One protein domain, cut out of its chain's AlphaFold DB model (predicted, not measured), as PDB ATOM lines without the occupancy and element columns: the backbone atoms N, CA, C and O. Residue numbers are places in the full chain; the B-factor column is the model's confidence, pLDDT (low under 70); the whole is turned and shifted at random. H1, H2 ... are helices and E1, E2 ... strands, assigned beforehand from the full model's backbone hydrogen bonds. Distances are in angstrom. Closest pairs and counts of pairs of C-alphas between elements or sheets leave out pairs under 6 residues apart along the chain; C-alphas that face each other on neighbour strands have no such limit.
ATOM      1  N   GLY A  27      23.798  27.843 113.843       90.25
ATOM      2  CA  GLY A  27      23.879  29.287 113.575       90.25
ATOM      3  C   GLY A  27      23.308  29.744 112.225       90.25
ATOM      4  O   GLY A  27      22.679  30.797 112.153       90.25
ATOM      5  N   ASP A  28      23.470  28.955 111.165       92.75
ATOM      6  CA  ASP A  28      22.870  29.213 109.849       92.75
ATOM      7  C   ASP A  28      21.344  29.029 109.860       92.75
ATOM      8  O   ASP A  28      20.632  29.833 109.264       92.75
ATOM      9  N   LEU A  29      20.840  28.008 110.561       95.19
ATOM     10  CA  LEU A  29      19.403  27.754 110.703       95.19
ATOM     11  C   LEU A  29      18.728  28.876 111.494       95.19
ATOM     12  O   LEU A  29      17.690  29.387 111.093       95.19
ATOM     13  N   LEU A  30      19.354  29.302 112.592       93.81
ATOM     14  CA  LEU A  30      18.857  30.388 113.429       93.81
ATOM     15  C   LEU A  30      18.851  31.723 112.675       93.81
ATOM     16  O   LEU A  30      17.837  32.416 112.682       93.81
ATOM     17  N   THR A  31      19.935  32.038 111.954       93.50
ATOM     18  CA  THR A  31      19.993  33.214 111.066       93.50
ATOM     19  C   THR A  31      18.868  33.186 110.027       93.50
ATOM     20  O   THR A  31      18.244  34.208 109.757       93.50
ATOM     21  N   PHE A  32      18.580  32.015 109.450       96.31
ATOM     22  CA  PHE A  32      17.487  31.863 108.491       96.31
ATOM     23  C   PHE A  32      16.111  32.093 109.131       96.31
ATOM     24  O   PHE A  32      15.287  32.799 108.555       96.31
ATOM     25  N   ILE A  33      15.860  31.537 110.323       95.62
ATOM     26  CA  ILE A  33      14.597  31.731 111.059       95.62
ATOM     27  C   ILE A  33      14.351  33.215 111.342       95.62
ATOM     28  O   ILE A  33      13.228  33.692 111.187       95.62
ATOM     29  N   GLU A  34      15.390  33.950 111.725       94.56
ATOM     30  CA  GLU A  34      15.280  35.389 111.956       94.56
ATOM     31  C   GLU A  34      14.970  36.154 110.673       94.56
ATOM     32  O   GLU A  34      14.038  36.958 110.649       94.56
ATOM     33  N   ALA A  35      15.696  35.863 109.593       95.88
ATOM     34  CA  ALA A  35      15.536  36.560 108.323       95.88
ATOM     35  C   ALA A  35      14.177  36.289 107.645       95.88
ATOM     36  O   ALA A  35      13.562  37.215 107.123       95.88
ATOM     37  N   GLU A  36      13.708  35.039 107.648       96.88
ATOM     38  CA  GLU A  36      12.548  34.593 106.851       96.88
ATOM     39  C   GLU A  36      11.276  34.354 107.680       96.88
ATOM     40  O   GLU A  36      10.157  34.359 107.150       96.88
ATOM     41  N   GLY A  37      11.439  34.095 108.979       92.94
ATOM     42  CA  GLY A  37      10.349  33.885 109.935       92.94
ATOM     43  C   GLY A  37      10.061  35.104 110.811       92.94
ATOM     44  O   GLY A  37       8.995  35.178 111.408       92.94
ATOM     45  N   GLY A  38      10.984  36.069 110.897       94.75
ATOM     46  CA  GLY A  38      10.810  37.264 111.728       94.75
ATOM     47  C   GLY A  38      10.880  36.995 113.236       94.75
ATOM     48  O   GLY A  38      10.505  37.857 114.032       94.75
ATOM     49  N   TYR A  39      11.359  35.818 113.646       92.25
ATOM     50  CA  TYR A  39      11.535  35.473 115.053       92.25
ATOM     51  C   TYR A  39      12.944  35.818 115.528       92.25
ATOM     52  O   TYR A  39      13.929  35.417 114.915       92.25
ATOM     53  N   SER A  40      13.063  36.476 116.680       83.31
ATOM     54  CA  SER A  40      14.378  36.717 117.279       83.31
ATOM     55  C   SER A  40      15.056  35.402 117.684       83.31
ATOM     56  O   SER A  40      14.469  34.563 118.390       83.31
ATOM     57  N   VAL A  41      16.316  35.247 117.276       68.38
ATOM     58  CA  VAL A  41      17.194  34.169 117.741       68.38
ATOM     59  C   VAL A  41      17.468  34.378 119.232       68.38
ATOM     60  O   VAL A  41      17.851  35.478 119.632       68.38
ATOM     61  N   PRO A  42      17.258  33.369 120.090       65.25
ATOM     62  CA  PRO A  42      17.582  33.506 121.498       65.25
ATOM     63  C   PRO A  42      19.100  33.444 121.682       65.25
ATOM     64  O   PRO A  42      19.797  32.752 120.939       65.25
ATOM     65  N   SER A  43      19.614  34.106 122.719       67.38
ATOM     66  CA  SER A  43      20.990  33.859 123.172       67.38
ATOM     67  C   SER A  43      21.169  32.433 123.702       67.38
ATOM     68  O   SER A  43      22.259  31.875 123.601       67.38
ATOM     69  N   ASP A  44      20.087  31.852 124.229       78.75
ATOM     70  CA  ASP A  44      20.055  30.526 124.835       78.75
ATOM     71  C   ASP A  44      19.341  29.561 123.884       78.75
ATOM     72  O   ASP A  44      18.127  29.654 123.670       78.75
ATOM     73  N   CYS A  45      20.091  28.645 123.276       83.88
ATOM     74  CA  CYS A  45      19.520  27.685 122.342       83.88
ATOM     75  C   CYS A  45      18.780  26.554 123.064       83.88
ATOM     76  O   CYS A  45      19.177  26.161 124.168       83.88
ATOM     77  N   PRO A  46      17.714  26.007 122.447       88.38
ATOM     78  CA  PRO A  46      17.051  24.832 122.988       88.38
ATOM     79  C   PRO A  46      18.037  23.664 123.066       88.38
ATOM     80  O   PRO A  46      18.896  23.487 122.198       88.38
ATOM     81  N   THR A  47      17.895  22.855 124.110       91.50
ATOM     82  CA  THR A  47      18.605  21.579 124.214       91.50
ATOM     83  C   THR A  47      18.064  20.626 123.154       91.50
ATOM     84  O   THR A  47      16.848  20.476 123.021       91.50
ATOM     85  N   VAL A  48      18.967  19.994 122.401       91.88
ATOM     86  CA  VAL A  48      18.633  19.026 121.351       91.88
ATOM     87  C   VAL A  48      19.119  17.648 121.780       91.88
ATOM     88  O   VAL A  48      20.323  17.429 121.909       91.88
ATOM     89  N   ASP A  49      18.188  16.719 121.965       91.88
ATOM     90  CA  ASP A  49      18.457  15.343 122.373       91.88
ATOM     91  C   ASP A  49      18.103  14.358 121.248       91.88
ATOM     92  O   ASP A  49      17.201  14.586 120.439       91.88
ATOM     93  N   ARG A  50      18.800  13.218 121.206       90.81
ATOM     94  CA  ARG A  50      18.449  12.076 120.347       90.81
ATOM     95  C   ARG A  50      17.563  11.116 121.118       90.81
ATOM     96  O   ARG A  50      17.860  10.808 122.270       90.81
ATOM     97  N   SER A  51      16.493  10.634 120.495       85.19
ATOM     98  CA  SER A  51      15.510   9.819 121.199       85.19
ATOM     99  C   SER A  51      14.869   8.744 120.330       85.19
ATOM    100  O   SER A  51      14.363   9.018 119.243       85.19
ATOM    101  N   ASP A  52      14.788   7.533 120.882       83.06
ATOM    102  CA  ASP A  52      13.969   6.440 120.345       83.06
ATOM    103  C   ASP A  52      12.482   6.598 120.706       83.06
ATOM    104  O   ASP A  52      11.640   5.812 120.261       83.06
ATOM    105  N   LEU A  53      12.122   7.602 121.521       77.19
ATOM    106  CA  LEU A  53      10.730   7.843 121.915       77.19
ATOM    107  C   LEU A  53       9.842   8.130 120.706       77.19
ATOM    108  O   LEU A  53       8.709   7.651 120.680       77.19
ATOM    109  N   LEU A  54      10.363   8.835 119.696       76.06
ATOM    110  CA  LEU A  54       9.628   9.111 118.460       76.06
ATOM    111  C   LEU A  54       9.247   7.803 117.752       76.06
ATOM    112  O   LEU A  54       8.081   7.590 117.441       76.06
ATOM    113  N   ALA A  55      10.175   6.850 117.640       71.00
ATOM    114  CA  ALA A  55       9.895   5.520 117.090       71.00
ATOM    115  C   ALA A  55       9.029   4.639 118.021       71.00
ATOM    116  O   ALA A  55       8.322   3.724 117.579       71.00
ATOM    117  N   SER A  56       9.056   4.891 119.327       67.69
ATOM    118  CA  SER A  56       8.401   4.031 120.317       67.69
ATOM    119  C   SER A  56       6.930   4.384 120.538       67.69
ATOM    120  O   SER A  56       6.104   3.479 120.702       67.69
ATOM    121  N   VAL A  57       6.576   5.671 120.484       69.12
ATOM    122  CA  VAL A  57       5.220   6.179 120.733       69.12
ATOM    123  C   VAL A  57       4.412   6.180 119.431       69.12
ATOM    124  O   VAL A  57       4.737   6.950 118.535       69.12
ATOM    125  N   PRO A  58       3.324   5.389 119.299       62.91
ATOM    126  CA  PRO A  58       2.581   5.267 118.039       62.91
ATOM    127  C   PRO A  58       2.137   6.593 117.414       62.91
ATOM    128  O   PRO A  58       2.170   6.721 116.195       62.91
ATOM    129  N   ALA A  59       1.771   7.581 118.236       60.41
ATOM    130  CA  ALA A  59       1.366   8.911 117.778       60.41
ATOM    131  C   ALA A  59       2.518   9.746 117.179       60.41
ATOM    132  O   ALA A  59       2.258  10.691 116.443       60.41
ATOM    133  N   LEU A  60       3.773   9.400 117.482       62.22
ATOM    134  CA  LEU A  60       4.977  10.124 117.061       62.22
ATOM    135  C   LEU A  60       5.835   9.320 116.071       62.22
ATOM    136  O   LEU A  60       6.847   9.821 115.599       62.22
ATOM    137  N   ARG A  61       5.433   8.090 115.711       55.97
ATOM    138  CA  ARG A  61       6.234   7.163 114.884       55.97
ATOM    139  C   ARG A  61       6.597   7.670 113.498       55.97
ATOM    140  O   ARG A  61       7.553   7.178 112.912       55.97
ATOM    141  N   SER A  62       5.815   8.597 112.961       59.53
ATOM    142  CA  SER A  62       6.076   9.233 111.670       59.53
ATOM    143  C   SER A  62       6.840  10.551 111.796       59.53
ATOM    144  O   SER A  62       7.096  11.189 110.779       59.53
ATOM    145  N   GLN A  63       7.160  10.981 113.016       76.06
ATOM    146  CA  GLN A  63       7.859  12.230 113.280       76.06
ATOM    147  C   GLN A  63       9.356  11.962 113.409       76.06
ATOM    148  O   GLN A  63       9.796  11.048 114.104       76.06
ATOM    149  N   VAL A  64      10.141  12.775 112.714       87.88
ATOM    150  CA  VAL A  64      11.611  12.733 112.735       87.88
ATOM    151  C   VAL A  64      12.204  13.727 113.741       87.88
ATOM    152  O   VAL A  64      13.391  13.651 114.057       87.88
ATOM    153  N   GLY A  65      11.366  14.617 114.272       92.50
ATOM    154  CA  GLY A  65      11.663  15.577 115.324       92.50
ATOM    155  C   GLY A  65      10.404  15.894 116.138       92.50
ATOM    156  O   GLY A  65       9.302  15.561 115.713       92.50
ATOM    157  N   ALA A  66      10.587  16.460 117.329       92.69
ATOM    158  CA  ALA A  66       9.523  17.066 118.118       92.69
ATOM    159  C   ALA A  66      10.087  18.111 119.089       92.69
ATOM    160  O   ALA A  66      10.918  17.800 119.949       92.69
ATOM    161  N   PHE A  67       9.580  19.335 119.017       92.81
ATOM    162  CA  PHE A  67       9.716  20.335 120.065       92.81
ATOM    163  C   PHE A  67       8.729  20.056 121.209       92.81
ATOM    164  O   PHE A  67       7.549  19.797 120.983       92.81
ATOM    165  N   ILE A  68       9.202  20.132 122.455       92.00
ATOM    166  CA  ILE A  68       8.414  19.872 123.664       92.00
ATOM    167  C   ILE A  68       8.193  21.192 124.420       92.00
ATOM    168  O   ILE A  68       9.060  21.597 125.199       92.00
ATOM    169  N   PRO A  69       7.028  21.860 124.279       90.81
ATOM    170  CA  PRO A  69       6.796  23.178 124.878       90.81
ATOM    171  C   PRO A  69       6.972  23.233 126.395       90.81
ATOM    172  O   PRO A  69       7.423  24.239 126.934       90.81
ATOM    173  N   ALA A  70       6.633  22.145 127.093       90.44
ATOM    174  CA  ALA A  70       6.707  22.077 128.550       90.44
ATOM    175  C   ALA A  70       8.141  22.189 129.093       90.44
ATOM    176  O   ALA A  70       8.332  22.646 130.218       90.44
ATOM    177  N   THR A  71       9.139  21.754 128.317       90.62
ATOM    178  CA  THR A  71      10.551  21.747 128.730       90.62
ATOM    179  C   THR A  71      11.426  22.653 127.870       90.62
ATOM    180  O   THR A  71      12.516  23.016 128.299       90.62
ATOM    181  N   GLY A  72      10.978  23.019 126.668       90.19
ATOM    182  CA  GLY A  72      11.782  23.729 125.677       90.19
ATOM    183  C   GLY A  72      12.809  22.844 124.959       90.19
ATOM    184  O   GLY A  72      13.680  23.374 124.274       90.19
ATOM    185  N   HIS A  73      12.738  21.518 125.122       92.19
ATOM    186  CA  HIS A  73      13.653  20.582 124.466       92.19
ATOM    187  C   HIS A  73      13.198  20.265 123.043       92.19
ATOM    188  O   HIS A  73      12.002  20.227 122.755       92.19
ATOM    189  N   ILE A  74      14.164  19.956 122.187       93.00
ATOM    190  CA  ILE A  74      13.950  19.334 120.885       93.00
ATOM    191  C   ILE A  74      14.413  17.885 120.981       93.00
ATOM    192  O   ILE A  74      15.545  17.611 121.372       93.00
ATOM    193  N   LEU A  75      13.544  16.958 120.600       93.38
ATOM    194  CA  LEU A  75      13.880  15.552 120.431       93.38
ATOM    195  C   LEU A  75      13.994  15.267 118.941       93.38
ATOM    196  O   LEU A  75      13.059  15.534 118.200       93.38
ATOM    197  N   LEU A  76      15.112  14.704 118.499       93.69
ATOM    198  CA  LEU A  76      15.281  14.213 117.134       93.69
ATOM    199  C   LEU A  76      15.316  12.690 117.130       93.69
ATOM    200  O   LEU A  76      15.804  12.070 118.083       93.69
ATOM    201  N   ALA A  77      14.854  12.088 116.035       91.75
ATOM    202  CA  ALA A  77      14.992  10.653 115.840       91.75
ATOM    203  C   ALA A  77      16.475  10.258 115.931       91.75
ATOM    204  O   ALA A  77      17.372  10.996 115.493       91.75
ATOM    205  N   HIS A  78      16.737   9.113 116.560       89.81
ATOM    206  CA  HIS A  78      18.098   8.659 116.843       89.81
ATOM    207  C   HIS A  78      18.929   8.478 115.563       89.81
ATOM    208  O   HIS A  78      20.119   8.781 115.546       89.81
ATOM    209  N   ASP A  79      18.299   8.024 114.485       89.50
ATOM    210  CA  ASP A  79      18.900   7.752 113.180       89.50
ATOM    211  C   ASP A  79      18.841   8.936 112.198       89.50
ATOM    212  O   ASP A  79      19.295   8.811 111.060       89.50
ATOM    213  N   LEU A  80      18.330  10.100 112.617       91.56
ATOM    214  CA  LEU A  80      18.275  11.281 111.760       91.56
ATOM    215  C   LEU A  80      19.682  11.841 111.489       91.56
ATOM    216  O   LEU A  80      20.328  12.393 112.384       91.56
ATOM    217  N   ASP A  81      20.124  11.793 110.236       93.38
ATOM    218  CA  ASP A  81      21.386  12.396 109.801       93.38
ATOM    219  C   ASP A  81      21.281  13.929 109.706       93.38
ATOM    220  O   ASP A  81      20.847  14.476 108.692       93.38
ATOM    221  N   THR A  82      21.716  14.634 110.752       93.12
ATOM    222  CA  THR A  82      21.728  16.108 110.814       93.12
ATOM    223  C   THR A  82      22.909  16.760 110.095       93.12
ATOM    224  O   THR A  82      23.030  17.985 110.147       93.12
ATOM    225  N   ASP A  83      23.771  15.986 109.440       93.31
ATOM    226  CA  ASP A  83      24.798  16.526 108.547       93.31
ATOM    227  C   ASP A  83      24.259  16.644 107.112       93.31
ATOM    228  O   ASP A  83      24.690  17.514 106.351       93.31
ATOM    229  N   SER A  84      23.249  15.840 106.756       96.25
ATOM    230  CA  SER A  84      22.518  15.966 105.491       96.25
ATOM    231  C   SER A  84      21.634  17.219 105.434       96.25
ATOM    232  O   SER A  84      21.060  17.650 106.438       96.25
ATOM    233  N   THR A  85      21.435  17.775 104.232       97.25
ATOM    234  CA  THR A  85      20.512  18.903 104.017       97.25
ATOM    235  C   THR A  85      19.109  18.576 104.532       97.25
ATOM    236  O   THR A  85      18.531  19.343 105.300       97.25
ATOM    237  N   LEU A  86      18.572  17.408 104.171       95.62
ATOM    238  CA  LEU A  86      17.235  16.999 104.591       95.62
ATOM    239  C   LEU A  86      17.123  16.881 106.117       95.62
ATOM    240  O   LEU A  86      16.189  17.431 106.696       95.62
ATOM    241  N   GLY A  87      18.081  16.241 106.791       95.25
ATOM    242  CA  GLY A  87      18.041  16.123 108.248       95.25
ATOM    243  C   GLY A  87      18.192  17.457 108.975       95.25
ATOM    244  O   GLY A  87      17.481  17.708 109.948       95.25
ATOM    245  N   ARG A  88      19.027  18.369 108.457       96.94
ATOM    246  CA  ARG A  88      19.100  19.756 108.953       96.94
ATOM    247  C   ARG A  88      17.774  20.497 108.806       96.94
ATOM    248  O   ARG A  88      17.434  21.287 109.681       96.94
ATOM    249  N   SER A  89      17.012  20.229 107.745       97.25
ATOM    250  CA  SER A  89      15.699  20.851 107.547       97.25
ATOM    251  C   SER A  89      14.680  20.441 108.618       97.25
ATOM    252  O   SER A  89      13.840  21.247 108.999       97.25
ATOM    253  N   TYR A  90      14.777  19.223 109.156       96.75
ATOM    254  CA  TYR A  90      13.920  18.795 110.261       96.75
ATOM    255  C   TYR A  90      14.331  19.438 111.584       96.75
ATOM    256  O   TYR A  90      13.473  19.872 112.340       96.75
ATOM    257  N   LEU A  91      15.630  19.615 111.840       95.88
ATOM    258  CA  LEU A  91      16.062  20.433 112.977       95.88
ATOM    259  C   LEU A  91      15.586  21.890 112.836       95.88
ATOM    260  O   LEU A  91      15.132  22.480 113.811       95.88
ATOM    261  N   LEU A  92      15.653  22.467 111.631       96.94
ATOM    262  CA  LEU A  92      15.107  23.798 111.354       96.94
ATOM    263  C   LEU A  92      13.614  23.876 111.708       96.94
ATOM    264  O   LEU A  92      13.208  24.844 112.341       96.94
ATOM    265  N   HIS A  93      12.827  22.865 111.335       97.56
ATOM    266  CA  HIS A  93      11.404  22.781 111.660       97.56
ATOM    267  C   HIS A  93      11.165  22.885 113.176       97.56
ATOM    268  O   HIS A  93      10.456  23.778 113.636       97.56
ATOM    269  N   GLU A  94      11.849  22.060 113.971       96.25
ATOM    270  CA  GLU A  94      11.693  22.093 115.432       96.25
ATOM    271  C   GLU A  94      12.201  23.403 116.057       96.25
ATOM    272  O   GLU A  94      11.648  23.901 117.042       96.25
ATOM    273  N   LEU A  95      13.238  24.011 115.474       95.75
ATOM    274  CA  LEU A  95      13.725  25.324 115.898       95.75
ATOM    275  C   LEU A  95      12.710  26.440 115.618       95.75
ATOM    276  O   LEU A  95      12.632  27.386 116.409       95.75
ATOM    277  N   VAL A  96      11.914  26.341 114.547       96.44
ATOM    278  CA  VAL A  96      10.803  27.272 114.297       96.44
ATOM    279  C   VAL A  96       9.765  27.157 115.407       96.44
ATOM    280  O   VAL A  96       9.386  28.184 115.967       96.44
ATOM    281  N   HIS A  97       9.377  25.946 115.813       96.56
ATOM    282  CA  HIS A  97       8.468  25.772 116.949       96.56
ATOM    283  C   HIS A  97       9.024  26.358 118.245       96.56
ATOM    284  O   HIS A  97       8.320  27.082 118.953       96.56
ATOM    285  N   ALA A  98      10.308  26.132 118.527       94.44
ATOM    286  CA  ALA A  98      10.960  26.750 119.675       94.44
ATOM    287  C   ALA A  98      10.892  28.289 119.617       94.44
ATOM    288  O   ALA A  98      10.715  28.950 120.644       94.44
ATOM    289  N   ALA A  99      11.020  28.879 118.426       94.69
ATOM    290  CA  ALA A  99      10.930  30.321 118.218       94.69
ATOM    291  C   ALA A  99       9.494  30.865 118.340       94.69
ATOM    292  O   ALA A  99       9.272  31.875 119.017       94.69
ATOM    293  N   GLN A 100       8.516  30.159 117.776       95.62
ATOM    294  CA  GLN A 100       7.089  30.454 117.907       95.62
ATOM    295  C   GLN A 100       6.669  30.478 119.381       95.62
ATOM    296  O   GLN A 100       6.143  31.484 119.856       95.62
ATOM    297  N   TYR A 101       6.990  29.425 120.139       94.19
ATOM    298  CA  TYR A 101       6.610  29.327 121.549       94.19
ATOM    299  C   TYR A 101       7.272  30.380 122.433       94.19
ATOM    300  O   TYR A 101       6.628  30.951 123.317       94.19
ATOM    301  N   ARG A 102       8.552  30.674 122.180       92.56
ATOM    302  CA  ARG A 102       9.296  31.699 122.919       92.56
ATOM    303  C   ARG A 102       8.757  33.107 122.665       92.56
ATOM    304  O   ARG A 102       8.728  33.914 123.588       92.56
ATOM    305  N   SER A 103       8.356  33.406 121.431       93.19
ATOM    306  CA  SER A 103       7.788  34.712 121.064       93.19
ATOM    307  C   SER A 103       6.329  34.888 121.492       93.19
ATOM    308  O   SER A 103       5.826  36.009 121.482       93.19
ATOM    309  N   GLY A 104       5.650  33.808 121.888       95.06
ATOM    310  CA  GLY A 104       4.233  33.841 122.234       95.06
ATOM    311  C   GLY A 104       3.301  33.717 121.025       95.06
ATOM    312  O   GLY A 104       2.102  33.933 121.182       95.06
ATOM    313  N   ALA A 105       3.804  33.357 119.837       95.50
ATOM    314  CA  ALA A 105       3.004  33.227 118.615       95.50
ATOM    315  C   ALA A 105       1.807  32.270 118.782       95.50
ATOM    316  O   ALA A 105       0.724  32.524 118.260       95.50
ATOM    317  N   GLN A 106       1.960  31.223 119.595       95.06
ATOM    318  CA  GLN A 106       0.902  30.277 119.953       95.06
ATOM    319  C   GLN A 106      -0.314  30.922 120.631       95.06
ATOM    320  O   GLN A 106      -1.406  30.365 120.590       95.06
ATOM    321  N   LEU A 107      -0.152  32.096 121.248       96.75
ATOM    322  CA  LEU A 107      -1.244  32.843 121.877       96.75
ATOM    323  C   LEU A 107      -2.061  33.662 120.865       96.75
ATOM    324  O   LEU A 107      -3.082  34.243 121.230       96.75
ATOM    325  N   HIS A 108      -1.604  33.731 119.612       96.31
ATOM    326  CA  HIS A 108      -2.151  34.602 118.572       96.31
ATOM    327  C   HIS A 108      -2.694  33.848 117.351       96.31
ATOM    328  O   HIS A 108      -3.231  34.481 116.443       96.31
ATOM    329  N   VAL A 109      -2.593  32.520 117.334       95.25
ATOM    330  CA  VAL A 109      -3.130  31.659 116.272       95.25
ATOM    331  C   VAL A 109      -4.502  31.099 116.630       95.25
ATOM    332  O   VAL A 109      -4.867  30.974 117.798       95.25
ATOM    333  N   ARG A 110      -5.275  30.718 115.610       94.56
ATOM    334  CA  ARG A 110      -6.590  30.078 115.797       94.56
ATOM    335  C   ARG A 110      -6.469  28.627 116.254       94.56
ATOM    336  O   ARG A 110      -7.364  28.117 116.927       94.56
ATOM    337  N   CYS A 111      -5.405  27.954 115.831       94.75
ATOM    338  CA  CYS A 111      -5.112  26.566 116.153       94.75
ATOM    339  C   CYS A 111      -3.612  26.279 115.973       94.75
ATOM    340  O   CYS A 111      -2.910  27.039 115.308       94.75
ATOM    341  N   GLU A 112      -3.135  25.141 116.485       93.31
ATOM    342  CA  GLU A 112      -1.735  24.707 116.326       93.31
ATOM    343  C   GLU A 112      -1.336  24.478 114.857       93.31
ATOM    344  O   GLU A 112      -0.201  24.751 114.480       93.31
ATOM    345  N   GLY A 113      -2.281  24.084 113.998       94.88
ATOM    346  CA  GLY A 113      -2.045  23.906 112.563       94.88
ATOM    347  C   GLY A 113      -1.545  25.167 111.840       94.88
ATOM    348  O   GLY A 113      -0.830  25.054 110.852       94.88
ATOM    349  N   GLU A 114      -1.846  26.379 112.321       96.06
ATOM    350  CA  GLU A 114      -1.262  27.598 111.729       96.06
ATOM    351  C   GLU A 114       0.247  27.696 111.982       96.06
ATOM    352  O   GLU A 114       0.993  28.074 111.078       96.06
ATOM    353  N   LEU A 115       0.697  27.299 113.176       96.31
ATOM    354  CA  LEU A 115       2.117  27.253 113.524       96.31
ATOM    355  C   LEU A 115       2.844  26.169 112.726       96.31
ATOM    356  O   LEU A 115       3.918  26.425 112.185       96.31
ATOM    357  N   GLU A 116       2.228  24.993 112.606       96.06
ATOM    358  CA  GLU A 116       2.734  23.861 111.823       96.06
ATOM    359  C   GLU A 116       2.900  24.222 110.343       96.06
ATOM    360  O   GLU A 116       3.943  23.981 109.730       96.06
ATOM    361  N   ARG A 117       1.886  24.872 109.759       96.19
ATOM    362  CA  ARG A 117       1.935  25.330 108.366       96.19
ATOM    363  C   ARG A 117       3.091  26.297 108.141       96.19
ATOM    364  O   ARG A 117       3.765  26.226 107.114       96.19
ATOM    365  N   GLU A 118       3.315  27.216 109.076       97.19
ATOM    366  CA  GLU A 118       4.437  28.145 109.003       97.19
ATOM    367  C   GLU A 118       5.791  27.432 109.144       97.19
ATOM    368  O   GLU A 118       6.703  27.723 108.365       97.19
ATOM    369  N   ALA A 119       5.917  26.487 110.079       97.25
ATOM    370  CA  ALA A 119       7.131  25.695 110.264       97.25
ATOM    371  C   ALA A 119       7.498  24.937 108.983       97.25
ATOM    372  O   ALA A 119       8.625  25.063 108.492       97.25
ATOM    373  N   TYR A 120       6.527  24.273 108.350       97.56
ATOM    374  CA  TYR A 120       6.742  23.655 107.045       97.56
ATOM    375  C   TYR A 120       7.064  24.666 105.945       97.56
ATOM    376  O   TYR A 120       7.980  24.421 105.166       97.56
ATOM    377  N   ARG A 121       6.382  25.819 105.875       97.75
ATOM    378  CA  ARG A 121       6.695  26.866 104.884       97.75
ATOM    379  C   ARG A 121       8.165  27.282 104.964       97.75
ATOM    380  O   ARG A 121       8.827  27.415 103.933       97.75
ATOM    381  N   LEU A 122       8.678  27.505 106.174       98.19
ATOM    382  CA  LEU A 122      10.080  27.863 106.392       98.19
ATOM    383  C   LEU A 122      11.017  26.700 106.052       98.19
ATOM    384  O   LEU A 122      12.014  26.911 105.360       98.19
ATOM    385  N   GLN A 123      10.667  25.475 106.448       97.94
ATOM    386  CA  GLN A 123      11.425  24.272 106.115       97.94
ATOM    387  C   GLN A 123      11.554  24.067 104.599       97.94
ATOM    388  O   GLN A 123      12.661  23.882 104.088       97.94
ATOM    389  N   THR A 124      10.446  24.131 103.857       98.19
ATOM    390  CA  THR A 124      10.461  23.922 102.406       98.19
ATOM    391  C   THR A 124      11.105  25.093 101.676       98.19
ATOM    392  O   THR A 124      11.781  24.881 100.671       98.19
ATOM    393  N   SER A 125      10.967  26.328 102.171       98.44
ATOM    394  CA  SER A 125      11.715  27.481 101.648       98.44
ATOM    395  C   SER A 125      13.226  27.258 101.762       98.44
ATOM    396  O   SER A 125      13.948  27.376 100.769       98.44
ATOM    397  N   TRP A 126      13.703  26.835 102.935       98.25
ATOM    398  CA  TRP A 126      15.116  26.550 103.160       98.25
ATOM    399  C   TRP A 126      15.627  25.416 102.264       98.25
ATOM    400  O   TRP A 126      16.661  25.568 101.615       98.25
ATOM    401  N   LEU A 127      14.878  24.313 102.144       98.31
ATOM    402  CA  LEU A 127      15.227  23.201 101.249       98.31
ATOM    403  C   LEU A 127      15.363  23.654  99.790       98.31
ATOM    404  O   LEU A 127      16.350  23.319  99.134       98.31
ATOM    405  N   ARG A 128      14.441  24.491  99.295       98.44
ATOM    406  CA  ARG A 128      14.542  25.075  97.947       98.44
ATOM    407  C   ARG A 128      15.789  25.951  97.792       98.44
ATOM    408  O   ARG A 128      16.450  25.858  96.762       98.44
ATOM    409  N   GLN A 129      16.164  26.739  98.806       98.12
ATOM    410  CA  GLN A 129      17.412  27.521  98.783       98.12
ATOM    411  C   GLN A 129      18.672  26.642  98.743       98.12
ATOM    412  O   GLN A 129      19.710  27.079  98.247       98.12
ATOM    413  N   LYS A 130      18.595  25.405  99.243       97.81
ATOM    414  CA  LYS A 130      19.683  24.417  99.182       97.81
ATOM    415  C   LYS A 130      19.645  23.521  97.941       97.81
ATOM    416  O   LYS A 130      20.566  22.737  97.747       97.81
ATOM    417  N   GLY A 131      18.634  23.666  97.082       98.12
ATOM    418  CA  GLY A 131      18.476  22.883  95.855       98.12
ATOM    419  C   GLY A 131      17.696  21.571  96.014       98.12
ATOM    420  O   GLY A 131      17.557  20.837  95.038       98.12
ATOM    421  N   GLU A 132      17.130  21.297  97.191       97.81
ATOM    422  CA  GLU A 132      16.370  20.074  97.508       97.81
ATOM    423  C   GLU A 132      14.883  20.232  97.136       97.81
ATOM    424  O   GLU A 132      13.977  20.202  97.974       97.81
ATOM    425  N   PHE A 133      14.605  20.497  95.855       96.88
ATOM    426  CA  PHE A 133      13.253  20.832  95.388       96.88
ATOM    427  C   PHE A 133      12.254  19.682  95.534       96.88
ATOM    428  O   PHE A 133      11.079  19.921  95.811       96.88
ATOM    429  N   ARG A 134      12.700  18.438  95.340       96.31
ATOM    430  CA  ARG A 134      11.828  17.262  95.412       96.31
ATOM    431  C   ARG A 134      11.368  17.017  96.847       96.31
ATOM    432  O   ARG A 134      10.191  16.767  97.083       96.31
ATOM    433  N   GLU A 135      12.286  17.121  97.792       96.06
ATOM    434  CA  GLU A 135      12.049  16.980  99.221       96.06
ATOM    435  C   GLU A 135      11.158  18.123  99.716       96.06
ATOM    436  O   GLU A 135      10.189  17.875 100.430       96.06
ATOM    437  N   ALA A 136      11.407  19.355  99.255       96.88
ATOM    438  CA  ALA A 136      10.535  20.493  99.526       96.88
ATOM    439  C   ALA A 136       9.092  20.245  99.049       96.88
ATOM    440  O   ALA A 136       8.165  20.451  99.823       96.88
ATOM    441  N   MET A 137       8.897  19.741  97.824       95.31
ATOM    442  CA  MET A 137       7.559  19.421  97.305       95.31
ATOM    443  C   MET A 137       6.831  18.356  98.135       95.31
ATOM    444  O   MET A 137       5.627  18.461  98.353       95.31
ATOM    445  N   LEU A 138       7.541  17.321  98.597       92.19
ATOM    446  CA  LEU A 138       6.945  16.290  99.455       92.19
ATOM    447  C   LEU A 138       6.486  16.869 100.799       92.19
ATOM    448  O   LEU A 138       5.443  16.476 101.319       92.19
ATOM    449  N   LEU A 139       7.251  17.807 101.349       93.31
ATOM    450  CA  LEU A 139       6.944  18.445 102.625       93.31
ATOM    451  C   LEU A 139       5.894  19.556 102.507       93.31
ATOM    452  O   LEU A 139       5.187  19.798 103.477       93.31
ATOM    453  N   ASP A 140       5.703  20.171 101.336       93.50
ATOM    454  CA  ASP A 140       4.560  21.070 101.113       93.50
ATOM    455  C   ASP A 140       3.234  20.317 101.292       93.50
ATOM    456  O   ASP A 140       2.301  20.823 101.910       93.50
ATOM    457  N   TRP A 141       3.163  19.064 100.829       89.88
ATOM    458  CA  TRP A 141       1.980  18.230 101.052       89.88
ATOM    459  C   TRP A 141       1.749  17.939 102.542       89.88
ATOM    460  O   TRP A 141       0.607  17.930 103.006       89.88
ATOM    461  N   ALA A 142       2.826  17.741 103.311       88.00
ATOM    462  CA  ALA A 142       2.732  17.614 104.763       88.00
ATOM    463  C   ALA A 142       2.222  18.915 105.408       88.00
ATOM    464  O   ALA A 142       1.341  18.850 106.265       88.00
ATOM    465  N   ALA A 143       2.677  20.080 104.930       89.44
ATOM    466  CA  ALA A 143       2.183  21.392 105.354       89.44
ATOM    467  C   ALA A 143       0.665  21.520 105.178       89.44
ATOM    468  O   ALA A 143      -0.036  21.976 106.081       89.44
ATOM    469  N   ASP A 144       0.143  21.071 104.036       88.56
ATOM    470  CA  ASP A 144      -1.287  21.119 103.736       88.56
ATOM    471  C   ASP A 144      -2.110  20.123 104.553       88.56
ATOM    472  O   ASP A 144      -3.293  20.364 104.807       88.56
ATOM    473  N   ALA A 145      -1.528  18.983 104.928       87.38
ATOM    474  CA  ALA A 145      -2.205  17.952 105.705       87.38
ATOM    475  C   ALA A 145      -2.221  18.279 107.206       87.38
ATOM    476  O   ALA A 145      -3.275  18.202 107.839       87.38
ATOM    477  N   LEU A 146      -1.065  18.648 107.758       88.94
ATOM    478  CA  LEU A 146      -0.842  18.858 109.191       88.94
ATOM    479  C   LEU A 146      -1.117  20.302 109.616       88.94
ATOM    480  O   LEU A 146      -1.561  20.550 110.733       88.94
ATOM    481  N   GLY A 147      -0.964  21.256 108.700       90.88
ATOM    482  CA  GLY A 147      -1.186  22.673 108.956       90.88
ATOM    483  C   GLY A 147      -2.649  23.126 108.905       90.88
ATOM    484  O   GLY A 147      -2.922  24.302 108.649       90.88
ATOM    485  N   ARG A 148      -3.619  22.215 109.048       90.38
ATOM    486  CA  ARG A 148      -5.057  22.533 108.965       90.38
ATOM    487  C   ARG A 148      -5.628  22.921 110.314       90.38
ATOM    488  O   ARG A 148      -5.369  22.265 111.318       90.38
TER     489      ARG A 148
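AT A GLANCE: This is residues 27 to 148 of the 158 residues of an uncharacterized protein of Tabrizicola piscis (UniProt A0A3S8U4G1). H3 runs through the middle, with a small three-stranded sheet over one side of it and the helical hairpin of H4 and H5 on the other, while H1 crosses H3 and H4. In these 122 residues five named helices and three strands follow as H1, E1, H2, E2, E3, H3, H4, H5; the mixed sheet runs E1, E3, E2, and the class is mostly helix. The whole is compact, with a radius of gyration of the C-alphas of 13.5 A, and rounded, spanning 33 by 31 by 30 A.

HOW THE PARTS SIT: Start at H1, residues 27 to 37. It touches residues 92 to 96 alone of H3, residues 85 to 103, at a steep tilt of 59 degrees; the closest C-alphas are Leu 29 and Leu 92, 5.9 A. It touches residues 122 to 126 alone of the hub H4, residues 112 to 129; the closest C-alphas are Gly 37 and Leu 122, 7.0 A. Next, E1, residues 48 to 51, is parallel to E3, residues 73 to 77, with N 49 and O 74 2.9 A apart, within hydrogen-bond range. H2, residues 53 to 56, only grazes the sheet. E2, residues 65 to 68, forms an antiparallel hairpin with E3; N 66 and O 75 are 2.8 A apart, within hydrogen-bond range. H3 is on one face of the sheet, two layers of helix and strands, at a height of 9.0 A, closest at the C-alphas of Phe 67 and Glu 94, 5.3 A. H3 and H4 touch as a helical hairpin, a steep tilt of 40 degrees, closest at the C-alphas of His 93 and Ala 119, 5.4 A. H5, residues 133 to 146, touches H4 at a shallow tilt of 4 degrees, opposite ways; the C-alphas of Thr 124 and Ala 136 are closest, 4.5 A. Every O i to N i+4 pair is within hydrogen-bond range in H1, H3 and H4, and 8 of 10 in H5; H2 is too short for one.

IN THESE COORDINATES: Find C-alpha 27 at (23.879, 29.287, 113.575), where H1 begins. H3 starts at C-alpha 85, (20.512, 18.903, 104.017), and runs 26.5 A; H4 is 26.1 A long. H5, 19.8 A, ends at C-alpha 146, (-0.842, 18.858, 109.191).

THE WHOLE: The C-alphas farthest apart, Ala 35 and Ser 56, are 35.4 A apart. The printed part has no cut and no long link. Look for pLDDT under 70 at residues 41 to 43 and 56 to 62.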